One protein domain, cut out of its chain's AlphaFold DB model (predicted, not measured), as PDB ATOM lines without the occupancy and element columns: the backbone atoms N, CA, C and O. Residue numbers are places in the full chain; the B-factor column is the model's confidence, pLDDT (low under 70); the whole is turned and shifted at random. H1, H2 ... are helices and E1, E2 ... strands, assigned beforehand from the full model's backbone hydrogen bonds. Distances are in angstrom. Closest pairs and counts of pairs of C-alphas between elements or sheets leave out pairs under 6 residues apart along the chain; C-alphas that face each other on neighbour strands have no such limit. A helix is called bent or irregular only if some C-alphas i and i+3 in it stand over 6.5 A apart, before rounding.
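Overview. This is residues 28 to 137 and 210 to 224 of the 229 residues of the protein "DUF4276 family protein" of Myxococcales bacterium (UniProt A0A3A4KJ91). A strongly twisted sheet of four parallel strands is covered on both faces by helices, H1 and H4 over one face, H2 and H3 over the other, in three layers. The 125 printed residues hold four named helices and four named strands, in the order E1 H1 E2 H2 E3 H3 E4 H4; the sheet runs E2 E1 E3 E4. The class is mixed, helices and strands; the whole is compact, with a radius of gyration of the C-alphas of 14.1 A, and elongated, spanning 45 by 27 by 22 A.

Along the chain. E1, residues 28 to 32, begins at C-alpha 28 (53.132, -45.278, 161.509). E2 is residues 61 to 66, E3 residues 90 to 98, 23.8 A long, and E4 residues 128 to 133. H1, residues 35 to 54, 29.8 A long, is irregular, with C-alphas 39 and 42 7.0 A apart. H2 is residues 74 to 85 and H3 residues 111 to 121. H4, residues 210 to 223, ends at C-alpha 223 (58.010, -39.100, 161.108).

Arrangement. Within hydrogen-bond range are N 63 and O 28, 3.0 A, between E2 and E1; N 29 and O 92, 3.0 A, between E1 and E3; and N 129 and O 93, 2.9 A, between E3 and E4. E1, H1, E2 and E3, H3, E4 are strand-helix-strand units, parallel neighbour strands with a helix between; E2, H2, E3 is a split one, with E1 between its strands; the three crossovers are right-handed. H1 touches H4 with residues 48 to 52 alone, closest at the C-alphas of Leu 48 and Leu 220, 6.7 A. H2 touches H3 with residues 74 to 78 alone, closest at the C-alphas of Lys 78 and Ile 121, 6.8 A. Every O i to N i+4 pair is within hydrogen-bond range in H2, H3 and H4, and 14 of 16 in H1.

Size, cuts and confidence. The C-alphas farthest apart, those of Asn 56 and Pro 105, are 45.6 A apart. Residues 138 to 209 are not printed; C-alphas 137 and 210 are 12.8 A apart across the cut. The link from E3 to H3, 12 residues, is long. Residues 69 to 70 and 101 to 104 have pLDDT under 70.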
ATOM      1  N   ILE A  28      52.966 -44.703 162.839       97.62
ATOM      2  CA  ILE A  28      53.132 -45.278 161.509       97.62
ATOM      3  C   ILE A  28      52.759 -46.753 161.620       97.62
ATOM      4  O   ILE A  28      53.251 -47.450 162.516       97.62
ATOM      5  N   VAL A  29      51.899 -47.221 160.721       97.69
ATOM      6  CA  VAL A  29      51.525 -48.635 160.627       97.69
ATOM      7  C   VAL A  29      52.303 -49.272 159.482       97.69
ATOM      8  O   VAL A  29      52.247 -48.794 158.356       97.69
ATOM      9  N   LEU A  30      53.020 -50.350 159.770       97.12
ATOM     10  CA  LEU A  30      53.783 -51.132 158.808       97.12
ATOM     11  C   LEU A  30      53.026 -52.437 158.507       97.12
ATOM     12  O   LEU A  30      52.926 -53.311 159.370       97.12
ATOM     13  N   LEU A  31      52.454 -52.546 157.309       95.38
ATOM     14  CA  LEU A  31      51.788 -53.755 156.823       95.38
ATOM     15  C   LEU A  31      52.840 -54.713 156.253       95.38
ATOM     16  O   LEU A  31      53.606 -54.302 155.384       95.38
ATOM     17  N   ILE A  32      52.903 -55.945 156.758       92.50
ATOM     18  CA  ILE A  32      53.976 -56.912 156.452       92.50
ATOM     19  C   ILE A  32      53.434 -58.321 156.248       92.50
ATOM     20  O   ILE A  32      52.427 -58.695 156.847       92.50
ATOM     21  N   GLU A  33      54.119 -59.123 155.441       84.50
ATOM     22  CA  GLU A  33      53.743 -60.524 155.198       84.50
ATOM     23  C   GLU A  33      54.306 -61.484 156.254       84.50
ATOM     24  O   GLU A  33      53.660 -62.481 156.588       84.50
ATOM     25  N   GLY A  34      55.502 -61.204 156.783       80.94
ATOM     26  CA  GLY A  34      56.316 -62.196 157.475       80.94
ATOM     27  C   GLY A  34      56.692 -61.892 158.926       80.94
ATOM     28  O   GLY A  34      56.569 -60.793 159.480       80.94
ATOM     29  N   GLU A  35      57.199 -62.939 159.577       85.12
ATOM     30  CA  GLU A  35      57.762 -62.860 160.926       85.12
ATOM     31  C   GLU A  35      59.119 -62.144 160.945       85.12
ATOM     32  O   GLU A  35      59.485 -61.550 161.962       85.12
ATOM     33  N   THR A  36      59.856 -62.158 159.828       85.38
ATOM     34  CA  THR A  36      61.158 -61.489 159.699       85.38
ATOM     35  C   THR A  36      61.009 -59.986 159.900       85.38
ATOM     36  O   THR A  36      61.661 -59.415 160.777       85.38
ATOM     37  N   GLU A  37      60.083 -59.349 159.181       87.00
ATOM     38  CA  GLU A  37      59.795 -57.914 159.268       87.00
ATOM     39  C   GLU A  37      59.298 -57.548 160.676       87.00
ATOM     40  O   GLU A  37      59.681 -56.523 161.251       87.00
ATOM     41  N   THR A  38      58.502 -58.437 161.284       88.38
ATOM     42  CA  THR A  38      58.048 -58.297 162.675       88.38
ATOM     43  C   THR A  38      59.232 -58.278 163.644       88.38
ATOM     44  O   THR A  38      59.291 -57.425 164.538       88.38
ATOM     45  N   ALA A  39      60.195 -59.185 163.467       90.25
ATOM     46  CA  ALA A  39      61.373 -59.298 164.321       90.25
ATOM     47  C   ALA A  39      62.299 -58.075 164.201       90.25
ATOM     48  O   ALA A  39      62.829 -57.593 165.212       90.25
ATOM     49  N   VAL A  40      62.453 -57.526 162.990       92.69
ATOM     50  CA  VAL A  40      63.311 -56.357 162.729       92.69
ATOM     51  C   VAL A  40      62.630 -55.011 162.987       92.69
ATOM     52  O   VAL A  40      63.322 -53.995 163.046       92.69
ATOM     53  N   LYS A  41      61.315 -54.968 163.257       95.00
ATOM     54  CA  LYS A  41      60.577 -53.734 163.607       95.00
ATOM     55  C   LYS A  41      61.296 -52.879 164.653       95.00
ATOM     56  O   LYS A  41      61.346 -51.657 164.543       95.00
ATOM     57  N   SER A  42      61.846 -53.521 165.687       95.44
ATOM     58  CA  SER A  42      62.579 -52.822 166.754       95.44
ATOM     59  C   SER A  42      63.809 -52.065 166.241       95.44
ATOM     60  O   SER A  42      64.089 -50.976 166.730       95.44
ATOM     61  N   ILE A  43      64.488 -52.583 165.217       96.94
ATOM     62  CA  ILE A  43      65.653 -51.951 164.592       96.94
ATOM     63  C   ILE A  43      65.213 -50.755 163.741       96.94
ATOM     64  O   ILE A  43      65.793 -49.679 163.864       96.94
ATOM     65  N   PHE A  44      64.140 -50.888 162.953       97.12
ATOM     66  CA  PHE A  44      63.572 -49.749 162.217       97.12
ATOM     67  C   PHE A  44      63.120 -48.632 163.151       97.12
ATOM     68  O   PHE A  44      63.368 -47.458 162.884       97.12
ATOM     69  N   LYS A  45      62.515 -48.993 164.285       97.31
ATOM     70  CA  LYS A  45      62.125 -48.035 165.317       97.31
ATOM     71  C   LYS A  45      63.332 -47.327 165.933       97.31
ATOM     72  O   LYS A  45      63.279 -46.115 166.083       97.31
ATOM     73  N   GLN A  46      64.405 -48.051 166.256       97.44
ATOM     74  CA  GLN A  46      65.642 -47.456 166.782       97.44
ATOM     75  C   GLN A  46      66.276 -46.486 165.782       97.44
ATOM     76  O   GLN A  46      66.649 -45.380 166.160       97.44
ATOM     77  N   PHE A  47      66.349 -46.873 164.505       97.38
ATOM     78  CA  PHE A  47      66.818 -45.992 163.435       97.38
ATOM     79  C   PHE A  47      65.972 -44.717 163.344       97.38
ATOM     80  O   PHE A  47      66.515 -43.615 163.308       97.38
ATOM     81  N   LEU A  48      64.645 -44.865 163.343       97.06
ATOM     82  CA  LEU A  48      63.722 -43.739 163.255       97.06
ATOM     83  C   LEU A  48      63.838 -42.809 164.466       97.06
ATOM     84  O   LEU A  48      63.904 -41.598 164.301       97.06
ATOM     85  N   ASP A  49      63.928 -43.371 165.672       97.19
ATOM     86  CA  ASP A  49      64.080 -42.601 166.907       97.19
ATOM     87  C   ASP A  49      65.390 -41.826 166.943       97.19
ATOM     88  O   ASP A  49      65.378 -40.654 167.302       97.19
ATOM     89  N   ALA A  50      66.496 -42.444 166.521       96.88
ATOM     90  CA  ALA A  50      67.786 -41.770 166.443       96.88
ATOM     91  C   ALA A  50      67.751 -40.586 165.460       96.88
ATOM     92  O   ALA A  50      68.354 -39.545 165.717       96.88
ATOM     93  N   ARG A  51      67.018 -40.722 164.347       96.50
ATOM     94  CA  ARG A  51      66.795 -39.634 163.384       96.50
ATOM     95  C   ARG A  51      65.923 -38.525 163.964       96.50
ATOM     96  O   ARG A  51      66.293 -37.360 163.850       96.50
ATOM     97  N   CYS A  52      64.827 -38.883 164.631       95.50
ATOM     98  CA  CYS A  52      63.977 -37.927 165.336       95.50
ATOM     99  C   CYS A  52      64.763 -37.144 166.398       95.50
ATOM    100  O   CYS A  52      64.664 -35.920 166.437       95.50
ATOM    101  N   ASP A  53      65.567 -37.829 167.216       97.06
ATOM    102  CA  ASP A  53      66.377 -37.213 168.274       97.06
ATOM    103  C   ASP A  53      67.405 -36.232 167.694       97.06
ATOM    104  O   ASP A  53      67.506 -35.096 168.156       97.06
ATOM    105  N   ALA A  54      68.117 -36.631 166.635       96.44
ATOM    106  CA  ALA A  54      69.110 -35.784 165.975       96.44
ATOM    107  C   ALA A  54      68.514 -34.503 165.357       96.44
ATOM    108  O   ALA A  54      69.215 -33.504 165.217       96.44
ATOM    109  N   GLU A  55      67.232 -34.525 164.986       95.19
ATOM    110  CA  GLU A  55      66.527 -33.405 164.351       95.19
ATOM    111  C   GLU A  55      65.562 -32.670 165.299       95.19
ATOM    112  O   GLU A  55      64.812 -31.796 164.855       95.19
ATOM    113  N   ASN A  56      65.563 -33.013 166.593       93.69
ATOM    114  CA  ASN A  56      64.632 -32.490 167.599       93.69
ATOM    115  C   ASN A  56      63.152 -32.609 167.165       93.69
ATOM    116  O   ASN A  56      62.357 -31.670 167.273       93.69
ATOM    117  N   LYS A  57      62.786 -33.774 166.616       92.19
ATOM    118  CA  LYS A  57      61.425 -34.118 166.183       92.19
ATOM    119  C   LYS A  57      60.747 -35.038 167.202       92.19
ATOM    120  O   LYS A  57      61.412 -35.874 167.814       92.19
ATOM    121  N   PRO A  58      59.414 -34.956 167.360       93.19
ATOM    122  CA  PRO A  58      58.690 -35.898 168.204       93.19
ATOM    123  C   PRO A  58      58.797 -37.320 167.641       93.19
ATOM    124  O   PRO A  58      58.567 -37.552 166.453       93.19
ATOM    125  N   LYS A  59      59.100 -38.285 168.515       95.31
ATOM    126  CA  LYS A  59      59.123 -39.708 168.160       95.31
ATOM    127  C   LYS A  59      57.727 -40.187 167.787       95.31
ATOM    128  O   LYS A  59      56.734 -39.819 168.416       95.31
ATOM    129  N   VAL A  60      57.664 -41.083 166.811       95.12
ATOM    130  CA  VAL A  60      56.425 -41.744 166.393       95.12
ATOM    131  C   VAL A  60      56.426 -43.199 166.838       95.12
ATOM    132  O   VAL A  60      57.466 -43.855 166.887       95.12
ATOM    133  N   ARG A  61      55.255 -43.733 167.170       96.88
ATOM    134  CA  ARG A  61      55.029 -45.165 167.363       96.88
ATOM    135  C   ARG A  61      55.142 -45.870 166.008       96.88
ATOM    136  O   ARG A  61      54.609 -45.383 165.020       96.88
ATOM    137  N   LEU A  62      55.791 -47.032 165.980       97.56
ATOM    138  CA  LEU A  62      55.820 -47.922 164.817       97.56
ATOM    139  C   LEU A  62      55.118 -49.228 165.193       97.56
ATOM    140  O   LEU A  62      55.585 -49.953 166.079       97.56
ATOM    141  N   THR A  63      53.985 -49.509 164.561       96.06
ATOM    142  CA  THR A  63      53.230 -50.754 164.748       96.06
ATOM    143  C   THR A  63      53.331 -51.612 163.502       96.06
ATOM    144  O   THR A  63      53.487 -51.096 162.404       96.06
ATOM    145  N   THR A  64      53.271 -52.930 163.671       95.38
ATOM    146  CA  THR A  64      53.196 -53.870 162.551       95.38
ATOM    147  C   THR A  64      51.820 -54.513 162.513       95.38
ATOM    148  O   THR A  64      51.237 -54.797 163.566       95.38
ATOM    149  N   LYS A  65      51.297 -54.733 161.308       94.06
ATOM    150  CA  LYS A  65      50.058 -55.473 161.065       94.06
ATOM    151  C   LYS A  65      50.290 -56.488 159.945       94.06
ATOM    152  O   LYS A  65      50.958 -56.150 158.971       94.06
ATOM    153  N   PRO A  66      49.781 -57.719 160.079       90.44
ATOM    154  CA  PRO A  66      49.960 -58.728 159.049       90.44
ATOM    155  C   PRO A  66      49.078 -58.427 157.829       90.44
ATOM    156  O   PRO A  66      47.920 -58.041 157.987       90.44
ATOM    157  N   LEU A  67      49.607 -58.661 156.628       85.88
ATOM    158  CA  LEU A  67      48.840 -58.764 155.376       85.88
ATOM    159  C   LEU A  67      48.353 -60.194 155.097       85.88
ATOM    160  O   LEU A  67      47.582 -60.419 154.170       85.88
ATOM    161  N   GLY A  68      48.768 -61.151 155.930       70.50
ATOM    162  CA  GLY A  68      48.495 -62.573 155.758       70.50
ATOM    163  C   GLY A  68      49.687 -63.315 155.159       70.50
ATOM    164  O   GLY A  68      50.571 -62.730 154.546       70.50
ATOM    165  N   SER A  69      49.726 -64.630 155.371       64.69
ATOM    166  CA  SER A  69      50.831 -65.497 154.950       64.69
ATOM    167  C   SER A  69      50.585 -66.185 153.600       64.69
ATOM    168  O   SER A  69      51.269 -67.161 153.299       64.69
ATOM    169  N   GLY A  70      49.577 -65.757 152.836       67.81
ATOM    170  CA  GLY A  70      49.182 -66.335 151.546       67.81
ATOM    171  C   GLY A  70      49.700 -65.534 150.352       67.81
ATOM    172  O   GLY A  70      50.629 -64.745 150.492       67.81
ATOM    173  N   LEU A  71      49.097 -65.746 149.178       77.06
ATOM    174  CA  LEU A  71      49.214 -64.780 148.082       77.06
ATOM    175  C   LEU A  71      48.574 -63.462 148.513       77.06
ATOM    176  O   LEU A  71      47.578 -63.463 149.245       77.06
ATOM    177  N   LEU A  72      49.137 -62.352 148.051       83.44
ATOM    178  CA  LEU A  72      48.648 -61.034 148.402       83.44
ATOM    179  C   LEU A  72      47.246 -60.836 147.812       83.44
ATOM    180  O   LEU A  72      47.065 -60.885 146.593       83.44
ATOM    181  N   ASN A  73      46.271 -60.602 148.690       86.69
ATOM    182  CA  ASN A  73      44.880 -60.341 148.335       86.69
ATOM    183  C   ASN A  73      44.595 -58.834 148.412       86.69
ATOM    184  O   ASN A  73      44.785 -58.208 149.456       86.69
ATOM    185  N   GLU A  74      44.106 -58.267 147.309       90.31
ATOM    186  CA  GLU A  74      43.724 -56.857 147.203       90.31
ATOM    187  C   GLU A  74      42.710 -56.428 148.274       90.31
ATOM    188  O   GLU A  74      42.878 -55.375 148.885       90.31
ATOM    189  N   GLU A  75      41.686 -57.242 148.538       90.69
ATOM    190  CA  GLU A  75      40.642 -56.951 149.529       90.69
ATOM    191  C   GLU A  75      41.232 -56.867 150.939       90.69
ATOM    192  O   GLU A  75      40.966 -55.920 151.674       90.69
ATOM    193  N   THR A  76      42.148 -57.778 151.278       90.88
ATOM    194  CA  THR A  76      42.854 -57.744 152.566       90.88
ATOM    195  C   THR A  76      43.677 -56.468 152.728       90.88
ATOM    196  O   THR A  76      43.688 -55.876 153.808       90.88
ATOM    197  N   VAL A  77      44.348 -56.006 151.666       92.88
ATOM    198  CA  VAL A  77      45.075 -54.731 151.707       92.88
ATOM    199  C   VAL A  77      44.093 -53.570 151.873       92.88
ATOM    200  O   VAL A  77      44.307 -52.737 152.753       92.88
ATOM    201  N   LYS A  78      42.994 -53.527 151.105       94.19
ATOM    202  CA  LYS A  78      41.952 -52.488 151.218       94.19
ATOM    203  C   LYS A  78      41.391 -52.391 152.634       94.19
ATOM    204  O   LYS A  78      41.336 -51.291 153.185       94.19
ATOM    205  N   ASP A  79      41.058 -53.522 153.245       93.88
ATOM    206  CA  ASP A  79      40.529 -53.581 154.607       93.88
ATOM    207  C   ASP A  79      41.541 -53.072 155.635       93.88
ATOM    208  O   ASP A  79      41.202 -52.269 156.510       93.88
ATOM    209  N   GLN A  80      42.810 -53.482 155.518       94.88
ATOM    210  CA  GLN A  80      43.873 -52.981 156.392       94.88
ATOM    211  C   GLN A  80      44.085 -51.475 156.219       94.88
ATOM    212  O   GLN A  80      44.288 -50.774 157.214       94.88
ATOM    213  N   LEU A  81      44.015 -50.955 154.993       95.06
ATOM    214  CA  LEU A  81      44.117 -49.521 154.739       95.06
ATOM    215  C   LEU A  81      42.944 -48.768 155.360       95.06
ATOM    216  O   LEU A  81      43.179 -47.858 156.155       95.06
ATOM    217  N   ALA A  82      41.704 -49.177 155.084       93.88
ATOM    218  CA  ALA A  82      40.506 -48.541 155.625       93.88
ATOM    219  C   ALA A  82      40.510 -48.538 157.164       93.88
ATOM    220  O   ALA A  82      40.314 -47.496 157.795       93.88
ATOM    221  N   MET A  83      40.828 -49.684 157.776       94.56
ATOM    222  CA  MET A  83      40.880 -49.836 159.229       94.56
ATOM    223  C   MET A  83      41.950 -48.950 159.871       94.56
ATOM    224  O   MET A  83      41.710 -48.349 160.919       94.56
ATOM    225  N   ASN A  84      43.148 -48.870 159.283       95.44
ATOM    226  CA  ASN A  84      44.251 -48.138 159.899       95.44
ATOM    227  C   ASN A  84      44.205 -46.635 159.602       95.44
ATOM    228  O   ASN A  84      44.453 -45.841 160.507       95.44
ATOM    229  N   LEU A  85      43.845 -46.228 158.385       93.69
ATOM    230  CA  LEU A  85      43.777 -44.816 157.990       93.69
ATOM    231  C   LEU A  85      42.562 -44.079 158.565       93.69
ATOM    232  O   LEU A  85      42.606 -42.852 158.684       93.69
ATOM    233  N   GLY A  86      41.516 -44.808 158.970       91.31
ATOM    234  CA  GLY A  86      40.386 -44.263 159.729       91.31
ATOM    235  C   GLY A  86      40.727 -43.899 161.182       91.31
ATOM    236  O   GLY A  86      39.952 -43.214 161.849       91.31
ATOM    237  N   ARG A  87      41.892 -44.318 161.701       93.12
ATOM    238  CA  ARG A  87      42.323 -44.022 163.076       93.12
ATOM    239  C   ARG A  87      42.982 -42.643 163.136       93.12
ATOM    240  O   ARG A  87      44.030 -42.419 162.539       93.12
ATOM    241  N   SER A  88      42.445 -41.749 163.966       86.81
ATOM    242  CA  SER A  88      42.920 -40.359 164.121       86.81
ATOM    243  C   SER A  88      44.392 -40.205 164.551       86.81
ATOM    244  O   SER A  88      44.987 -39.145 164.364       86.81
ATOM    245  N   GLY A  89      44.999 -41.250 165.126       91.12
ATOM    246  CA  GLY A  89      46.402 -41.265 165.548       91.12
ATOM    247  C   GLY A  89      47.406 -41.719 164.482       91.12
ATOM    248  O   GLY A  89      48.610 -41.607 164.724       91.12
ATOM    249  N   VAL A  90      46.952 -42.230 163.334       95.12
ATOM    250  CA  VAL A  90      47.823 -42.796 162.291       95.12
ATOM    251  C   VAL A  90      48.241 -41.705 161.304       95.12
ATOM    252  O   VAL A  90      47.409 -41.070 160.663       95.12
ATOM    253  N   LYS A  91      49.555 -41.481 161.191       94.25
ATOM    254  CA  LYS A  91      50.165 -40.552 160.228       94.25
ATOM    255  C   LYS A  91      50.234 -41.130 158.824       94.25
ATOM    256  O   LYS A  91      50.103 -40.387 157.859       94.25
ATOM    257  N   GLY A  92      50.469 -42.433 158.737       95.75
ATOM    258  CA  GLY A  92      50.602 -43.132 157.476       95.75
ATOM    259  C   GLY A  92      50.681 -44.634 157.658       95.75
ATOM    260  O   GLY A  92      50.984 -45.144 158.744       95.75
ATOM    261  N   VAL A  93      50.393 -45.321 156.565       97.38
ATOM    262  CA  VAL A  93      50.499 -46.758 156.410       97.38
ATOM    263  C   VAL A  93      51.568 -47.036 155.359       97.38
ATOM    264  O   VAL A  93      51.544 -46.482 154.263       97.38
ATOM    265  N   VAL A  94      52.528 -47.883 155.698       97.50
ATOM    266  CA  VAL A  94      53.582 -48.337 154.792       97.50
ATOM    267  C   VAL A  94      53.369 -49.824 154.574       97.50
ATOM    268  O   VAL A  94      53.341 -50.566 155.551       97.50
ATOM    269  N   ALA A  95      53.197 -50.266 153.330       96.00
ATOM    270  CA  ALA A  95      53.206 -51.693 153.016       96.00
ATOM    271  C   ALA A  95      54.620 -52.122 152.634       96.00
ATOM    272  O   ALA A  95      55.300 -51.406 151.902       96.00
ATOM    273  N   LEU A  96      55.050 -53.274 153.137       94.81
ATOM    274  CA  LEU A  96      56.305 -53.914 152.778       94.81
ATOM    275  C   LEU A  96      56.052 -55.404 152.547       94.81
ATOM    276  O   LEU A  96      55.693 -56.123 153.480       94.81
ATOM    277  N   ILE A  97      56.258 -55.842 151.308       91.44
ATOM    278  CA  ILE A  97      56.147 -57.248 150.906       91.44
ATOM    279  C   ILE A  97      57.451 -57.750 150.286       91.44
ATOM    280  O   ILE A  97      58.278 -56.947 149.851       91.44
ATOM    281  N   ASP A  98      57.604 -59.065 150.178       88.00
ATOM    282  CA  ASP A  98      58.715 -59.677 149.449       88.00
ATOM    283  C   ASP A  98      58.261 -60.107 148.048       88.00
ATOM    284  O   ASP A  98      57.171 -60.652 147.857       88.00
ATOM    285  N   VAL A  99      59.110 -59.929 147.033       86.25
ATOM    286  CA  VAL A  99      58.851 -60.511 145.703       86.25
ATOM    287  C   VAL A  99      59.230 -61.988 145.728       86.25
ATOM    288  O   VAL A  99      60.319 -62.364 145.305       86.25
ATOM    289  N   VAL A 100      58.329 -62.835 146.226       73.19
ATOM    290  CA  VAL A 100      58.607 -64.260 146.457       73.19
ATOM    291  C   VAL A 100      59.212 -64.946 145.225       73.19
ATOM    292  O   VAL A 100      58.569 -65.086 144.185       73.19
ATOM    293  N   CYS A 101      60.453 -65.421 145.368       61.31
ATOM    294  CA  CYS A 101      61.204 -66.094 144.298       61.31
ATOM    295  C   CYS A 101      61.244 -67.618 144.406       61.31
ATOM    296  O   CYS A 101      61.722 -68.287 143.493       61.31
ATOM    297  N   SER A 102      60.807 -68.188 145.530       58.59
ATOM    298  CA  SER A 102      60.809 -69.638 145.735       58.59
ATOM    299  C   SER A 102      59.791 -70.062 146.795       58.59
ATOM    300  O   SER A 102      59.403 -69.272 147.652       58.59
ATOM    301  N   GLY A 103      59.335 -71.316 146.729       59.38
ATOM    302  CA  GLY A 103      58.467 -71.920 147.749       59.38
ATOM    303  C   GLY A 103      56.983 -71.527 147.697       59.38
ATOM    304  O   GLY A 103      56.202 -72.078 148.471       59.38
ATOM    305  N   ARG A 104      56.573 -70.624 146.795       66.75
ATOM    306  CA  ARG A 104      55.170 -70.258 146.511       66.75
ATOM    307  C   ARG A 104      54.992 -69.903 145.028       66.75
ATOM    308  O   ARG A 104      55.997 -69.635 144.367       66.75
ATOM    309  N   PRO A 105      53.751 -69.881 144.502       73.50
ATOM    310  CA  PRO A 105      53.486 -69.350 143.170       73.50
ATOM    311  C   PRO A 105      54.007 -67.914 143.051       73.50
ATOM    312  O   PRO A 105      53.738 -67.080 143.915       73.50
ATOM    313  N   GLN A 106      54.757 -67.639 141.987       81.50
ATOM    314  CA  GLN A 106      55.284 -66.306 141.725       81.50
ATOM    315  C   GLN A 106      54.134 -65.369 141.337       81.50
ATOM    316  O   GLN A 106      53.557 -65.509 140.261       81.50
ATOM    317  N   GLN A 107      53.807 -64.420 142.216       84.56
ATOM    318  CA  GLN A 107      52.753 -63.430 141.972       84.56
ATOM    319  C   GLN A 107      53.258 -62.219 141.179       84.56
ATOM    320  O   GLN A 107      52.518 -61.664 140.373       84.56
ATOM    321  N   PHE A 108      54.520 -61.831 141.382       89.88
ATOM    322  CA  PHE A 108      55.131 -60.659 140.756       89.88
ATOM    323  C   PHE A 108      56.503 -61.009 140.174       89.88
ATOM    324  O   PHE A 108      57.251 -61.815 140.736       89.88
ATOM    325  N   LYS A 109      56.869 -60.388 139.051       89.06
ATOM    326  CA  LYS A 109      58.177 -60.587 138.407       89.06
ATOM    327  C   LYS A 109      59.289 -59.847 139.138       89.06
ATOM    328  O   LYS A 109      60.427 -60.313 139.167       89.06
ATOM    329  N   ASN A 110      58.985 -58.673 139.683       90.31
ATOM    330  CA  ASN A 110      59.944 -57.793 140.342       90.31
ATOM    331  C   ASN A 110      59.248 -56.832 141.321       90.31
ATOM    332  O   ASN A 110      58.019 -56.796 141.407       90.31
ATOM    333  N   ALA A 111      60.050 -56.051 142.049       92.06
ATOM    334  CA  ALA A 111      59.549 -55.115 143.051       92.06
ATOM    335  C   ALA A 111      58.684 -54.016 142.424       92.06
ATOM    336  O   ALA A 111      57.680 -53.633 143.011       92.06
ATOM    337  N   ALA A 112      59.018 -53.549 141.218       92.38
ATOM    338  CA  ALA A 112      58.248 -52.508 140.541       92.38
ATOM    339  C   ALA A 112      56.813 -52.960 140.224       92.38
ATOM    340  O   ALA A 112      55.877 -52.195 140.427       92.38
ATOM    341  N   GLU A 113      56.624 -54.207 139.782       93.31
ATOM    342  CA  GLU A 113      55.293 -54.774 139.528       93.31
ATOM    343  C   GLU A 113      54.479 -54.919 140.823       93.31
ATOM    344  O   GLU A 113      53.317 -54.521 140.869       93.31
ATOM    345  N   ALA A 114      55.109 -55.412 141.893       93.31
ATOM    346  CA  ALA A 114      54.509 -55.502 143.224       93.31
ATOM    347  C   ALA A 114      54.072 -54.126 143.766       93.31
ATOM    348  O   ALA A 114      52.954 -53.964 144.258       93.31
ATOM    349  N   ILE A 115      54.941 -53.121 143.642       94.62
ATOM    350  CA  ILE A 115      54.678 -51.744 144.071       94.62
ATOM    351  C   ILE A 115      53.558 -51.118 143.236       94.62
ATOM    352  O   ILE A 115      52.675 -50.479 143.802       94.62
ATOM    353  N   ALA A 116      53.552 -51.325 141.916       94.00
ATOM    354  CA  ALA A 116      52.500 -50.822 141.035       94.00
ATOM    355  C   ALA A 116      51.137 -51.446 141.366       94.00
ATOM    356  O   ALA A 116      50.144 -50.725 141.457       94.00
ATOM    357  N   PHE A 117      51.097 -52.761 141.606       94.06
ATOM    358  CA  PHE A 117      49.891 -53.450 142.061       94.06
ATOM    359  C   PHE A 117      49.383 -52.849 143.375       94.06
ATOM    360  O   PHE A 117      48.250 -52.380 143.434       94.06
ATOM    361  N   LEU A 118      50.239 -52.793 144.401       94.00
ATOM    362  CA  LEU A 118      49.895 -52.246 145.713       94.00
ATOM    363  C   LEU A 118      49.454 -50.778 145.641       94.00
ATOM    364  O   LEU A 118      48.509 -50.402 146.328       94.00
ATOM    365  N   GLY A 119      50.118 -49.951 144.830       93.31
ATOM    366  CA  GLY A 119      49.769 -48.543 144.625       93.31
ATOM    367  C   GLY A 119      48.429 -48.362 143.912       93.31
ATOM    368  O   GLY A 119      47.662 -47.470 144.268       93.31
ATOM    369  N   GLY A 120      48.092 -49.259 142.980       93.81
ATOM    370  CA  GLY A 120      46.801 -49.278 142.284       93.81
ATOM    371  C   GLY A 120      45.597 -49.537 143.195       93.81
ATOM    372  O   GLY A 120      44.478 -49.174 142.841       93.81
ATOM    373  N   ILE A 121      45.816 -50.096 144.389       94.31
ATOM    374  CA  ILE A 121      44.761 -50.350 145.383       94.31
ATOM    375  C   ILE A 121      44.215 -49.042 145.973       94.31
ATOM    376  O   ILE A 121      43.019 -48.936 146.249       94.31
ATOM    377  N   ALA A 122      45.083 -48.045 146.165       92.00
ATOM    378  CA  ALA A 122      44.734 -46.749 146.740       92.00
ATOM    379  C   ALA A 122      45.560 -45.616 146.090       92.00
ATOM    380  O   ALA A 122      46.382 -44.984 146.757       92.00
ATOM    381  N   PRO A 123      45.340 -45.326 144.791       88.94
ATOM    382  CA  PRO A 123      46.222 -44.466 143.993       88.94
ATOM    383  C   PRO A 123      46.246 -42.999 144.450       88.94
ATOM    384  O   PRO A 123      47.221 -42.292 144.205       88.94
ATOM    385  N   ASN A 124      45.194 -42.552 145.141       89.12
ATOM    386  CA  ASN A 124      45.017 -41.169 145.596       89.12
ATOM    387  C   ASN A 124      45.196 -41.001 147.117       89.12
ATOM    388  O   ASN A 124      44.813 -39.971 147.664       89.12
ATOM    389  N   GLU A 125      45.707 -42.011 147.828       92.69
ATOM    390  CA  GLU A 125      45.934 -41.914 149.274       92.69
ATOM    391  C   GLU A 125      47.404 -41.593 149.562       92.69
ATOM    392  O   GLU A 125      48.281 -42.460 149.513       92.69
ATOM    393  N   ASP A 126      47.673 -40.328 149.875       91.69
ATOM    394  CA  ASP A 126      49.018 -39.818 150.174       91.69
ATOM    395  C   ASP A 126      49.572 -40.337 151.507       91.69
ATOM    396  O   ASP A 126      50.776 -40.279 151.760       91.69
ATOM    397  N   ARG A 127      48.712 -40.856 152.392       94.25
ATOM    398  CA  ARG A 127      49.140 -41.488 153.647       94.25
ATOM    399  C   ARG A 127      49.437 -42.974 153.481       94.25
ATOM    400  O   ARG A 127      49.668 -43.643 154.485       94.25
ATOM    401  N   TYR A 128      49.443 -43.496 152.257       95.88
ATOM    402  CA  TYR A 128      49.761 -44.888 151.968       95.88
ATOM    403  C   TYR A 128      50.960 -45.001 151.026       95.88
ATOM    404  O   TYR A 128      50.892 -44.552 149.885       95.88
ATOM    405  N   HIS A 129      52.047 -45.623 151.489       96.69
ATOM    406  CA  HIS A 129      53.268 -45.828 150.702       96.69
ATOM    407  C   HIS A 129      53.568 -47.328 150.516       96.69
ATOM    408  O   HIS A 129      53.950 -47.987 151.490       96.69
ATOM    409  N   PRO A 130      53.419 -47.879 149.298       96.12
ATOM    410  CA  PRO A 130      53.743 -49.273 149.013       96.12
ATOM    411  C   PRO A 130      55.239 -49.484 148.737       96.12
ATOM    412  O   PRO A 130      55.861 -48.694 148.031       96.12
ATOM    413  N   HIS A 131      55.801 -50.575 149.259       96.25
ATOM    414  CA  HIS A 131      57.176 -51.020 149.017       96.25
ATOM    415  C   HIS A 131      57.232 -52.531 148.826       96.25
ATOM    416  O   HIS A 131      56.425 -53.276 149.385       96.25
ATOM    417  N   ALA A 132      58.241 -52.976 148.083       93.75
ATOM    418  CA  ALA A 132      58.556 -54.386 147.942       93.75
ATOM    419  C   ALA A 132      60.071 -54.609 147.996       93.75
ATOM    420  O   ALA A 132      60.832 -53.900 147.329       93.75
ATOM    421  N   ALA A 133      60.516 -55.600 148.765       91.81
ATOM    422  CA  ALA A 133      61.888 -56.077 148.695       91.81
ATOM    423  C   ALA A 133      62.074 -56.856 147.390       91.81
ATOM    424  O   ALA A 133      61.304 -57.763 147.057       91.81
ATOM    425  N   GLN A 134      63.105 -56.498 146.627       89.81
ATOM    426  CA  GLN A 134      63.449 -57.229 145.417       89.81
ATOM    427  C   GLN A 134      63.946 -58.627 145.817       89.81
ATOM    428  O   GLN A 134      65.014 -58.774 146.404       89.81
ATOM    429  N   TYR A 135      63.148 -59.634 145.465       87.06
ATOM    430  CA  TYR A 135      63.310 -61.060 145.766       87.06
ATOM    431  C   TYR A 135      62.984 -61.475 147.207       87.06
ATOM    432  O   TYR A 135      62.031 -62.217 147.429       87.06
ATOM    433  N   ASP A 136      63.749 -61.021 148.192       87.50
ATOM    434  CA  ASP A 136      63.428 -61.225 149.605       87.50
ATOM    435  C   ASP A 136      64.090 -60.156 150.483       87.50
ATOM    436  O   ASP A 136      65.021 -59.458 150.063       87.50
ATOM    437  N   PHE A 137      63.614 -60.039 151.724       91.19
ATOM    438  CA  PHE A 137      64.191 -59.158 152.738       91.19
ATOM    439  C   PHE A 137      65.711 -59.338 152.901       91.19
ATOM    440  O   PHE A 137      66.445 -58.387 153.196       91.19
ATOM    441  N   PRO A 210      68.400 -49.628 146.622       94.31
ATOM    442  CA  PRO A 210      67.433 -48.593 146.262       94.31
ATOM    443  C   PRO A 210      66.039 -48.779 146.874       94.31
ATOM    444  O   PRO A 210      65.492 -47.804 147.395       94.31
ATOM    445  N   GLN A 211      65.482 -49.997 146.877       95.06
ATOM    446  CA  GLN A 211      64.157 -50.233 147.471       95.06
ATOM    447  C   GLN A 211      64.190 -50.046 148.988       95.06
ATOM    448  O   GLN A 211      63.312 -49.393 149.553       95.06
ATOM    449  N   PHE A 212      65.254 -50.507 149.654       96.75
ATOM    450  CA  PHE A 212      65.401 -50.280 151.093       96.75
ATOM    451  C   PHE A 212      65.485 -48.794 151.452       96.75
ATOM    452  O   PHE A 212      64.884 -48.341 152.428       96.75
ATOM    453  N   LYS A 213      66.215 -48.004 150.657       96.81
ATOM    454  CA  LYS A 213      66.311 -46.554 150.855       96.81
ATOM    455  C   LYS A 213      64.950 -45.876 150.725       96.81
ATOM    456  O   LYS A 213      64.619 -45.032 151.557       96.81
ATOM    457  N   LEU A 214      64.175 -46.232 149.702       96.19
ATOM    458  CA  LEU A 214      62.831 -45.693 149.499       96.19
ATOM    459  C   LEU A 214      61.907 -46.059 150.665       96.19
ATOM    460  O   LEU A 214      61.212 -45.185 151.185       96.19
ATOM    461  N   PHE A 215      61.979 -47.302 151.142       97.50
ATOM    462  CA  PHE A 215      61.249 -47.759 152.322       97.50
ATOM    463  C   PHE A 215      61.583 -46.928 153.570       97.50
ATOM    464  O   PHE A 215      60.685 -46.384 154.220       97.50
ATOM    465  N   LEU A 216      62.874 -46.755 153.883       97.81
ATOM    466  CA  LEU A 216      63.301 -45.926 155.013       97.81
ATOM    467  C   LEU A 216      62.857 -44.467 154.850       97.81
ATOM    468  O   LEU A 216      62.440 -43.845 155.827       97.81
ATOM    469  N   ASN A 217      62.890 -43.929 153.629       97.56
ATOM    470  CA  ASN A 217      62.396 -42.584 153.346       97.56
ATOM    471  C   ASN A 217      60.896 -42.446 153.622       97.56
ATOM    472  O   ASN A 217      60.489 -41.416 154.147       97.56
ATOM    473  N   SER A 218      60.076 -43.471 153.371       97.12
ATOM    474  CA  SER A 218      58.654 -43.425 153.734       97.12
ATOM    475  C   SER A 218      58.443 -43.356 155.243       97.12
ATOM    476  O   SER A 218      57.593 -42.590 155.701       97.12
ATOM    477  N   LEU A 219      59.246 -44.082 156.027       97.25
ATOM    478  CA  LEU A 219      59.207 -43.981 157.489       97.25
ATOM    479  C   LEU A 219      59.635 -42.586 157.969       97.25
ATOM    480  O   LEU A 219      58.956 -41.988 158.805       97.25
ATOM    481  N   LEU A 220      60.729 -42.049 157.418       96.56
ATOM    482  CA  LEU A 220      61.248 -40.721 157.763       96.56
ATOM    483  C   LEU A 220      60.265 -39.610 157.394       96.56
ATOM    484  O   LEU A 220      60.031 -38.713 158.202       96.56
ATOM    485  N   TYR A 221      59.642 -39.707 156.219       95.25
ATOM    486  CA  TYR A 221      58.620 -38.774 155.759       95.25
ATOM    487  C   TYR A 221      57.448 -38.699 156.739       95.25
ATOM    488  O   TYR A 221      57.103 -37.613 157.207       95.25
ATOM    489  N   PHE A 222      56.874 -39.845 157.122       95.19
ATOM    490  CA  PHE A 222      55.766 -39.861 158.078       95.19
ATOM    491  C   PHE A 222      56.196 -39.431 159.486       95.19
ATOM    492  O   PHE A 222      55.394 -38.851 160.219       95.19
ATOM    493  N   ALA A 223      57.456 -39.640 159.867       94.69
ATOM    494  CA  ALA A 223      58.010 -39.100 161.108       94.69
ATOM    495  C   ALA A 223      58.336 -37.594 161.040       94.69
ATOM    496  O   ALA A 223      58.605 -36.984 162.073       94.69
ATOM    497  N   GLY A 224      58.299 -36.977 159.855       92.88
ATOM    498  CA  GLY A 224      58.671 -35.575 159.653       92.88
ATOM    499  C   GLY A 224      60.174 -35.304 159.795       92.88
ATOM    500  O   GLY A 224      60.552 -34.185 160.154       92.88
TER     501      GLY A 224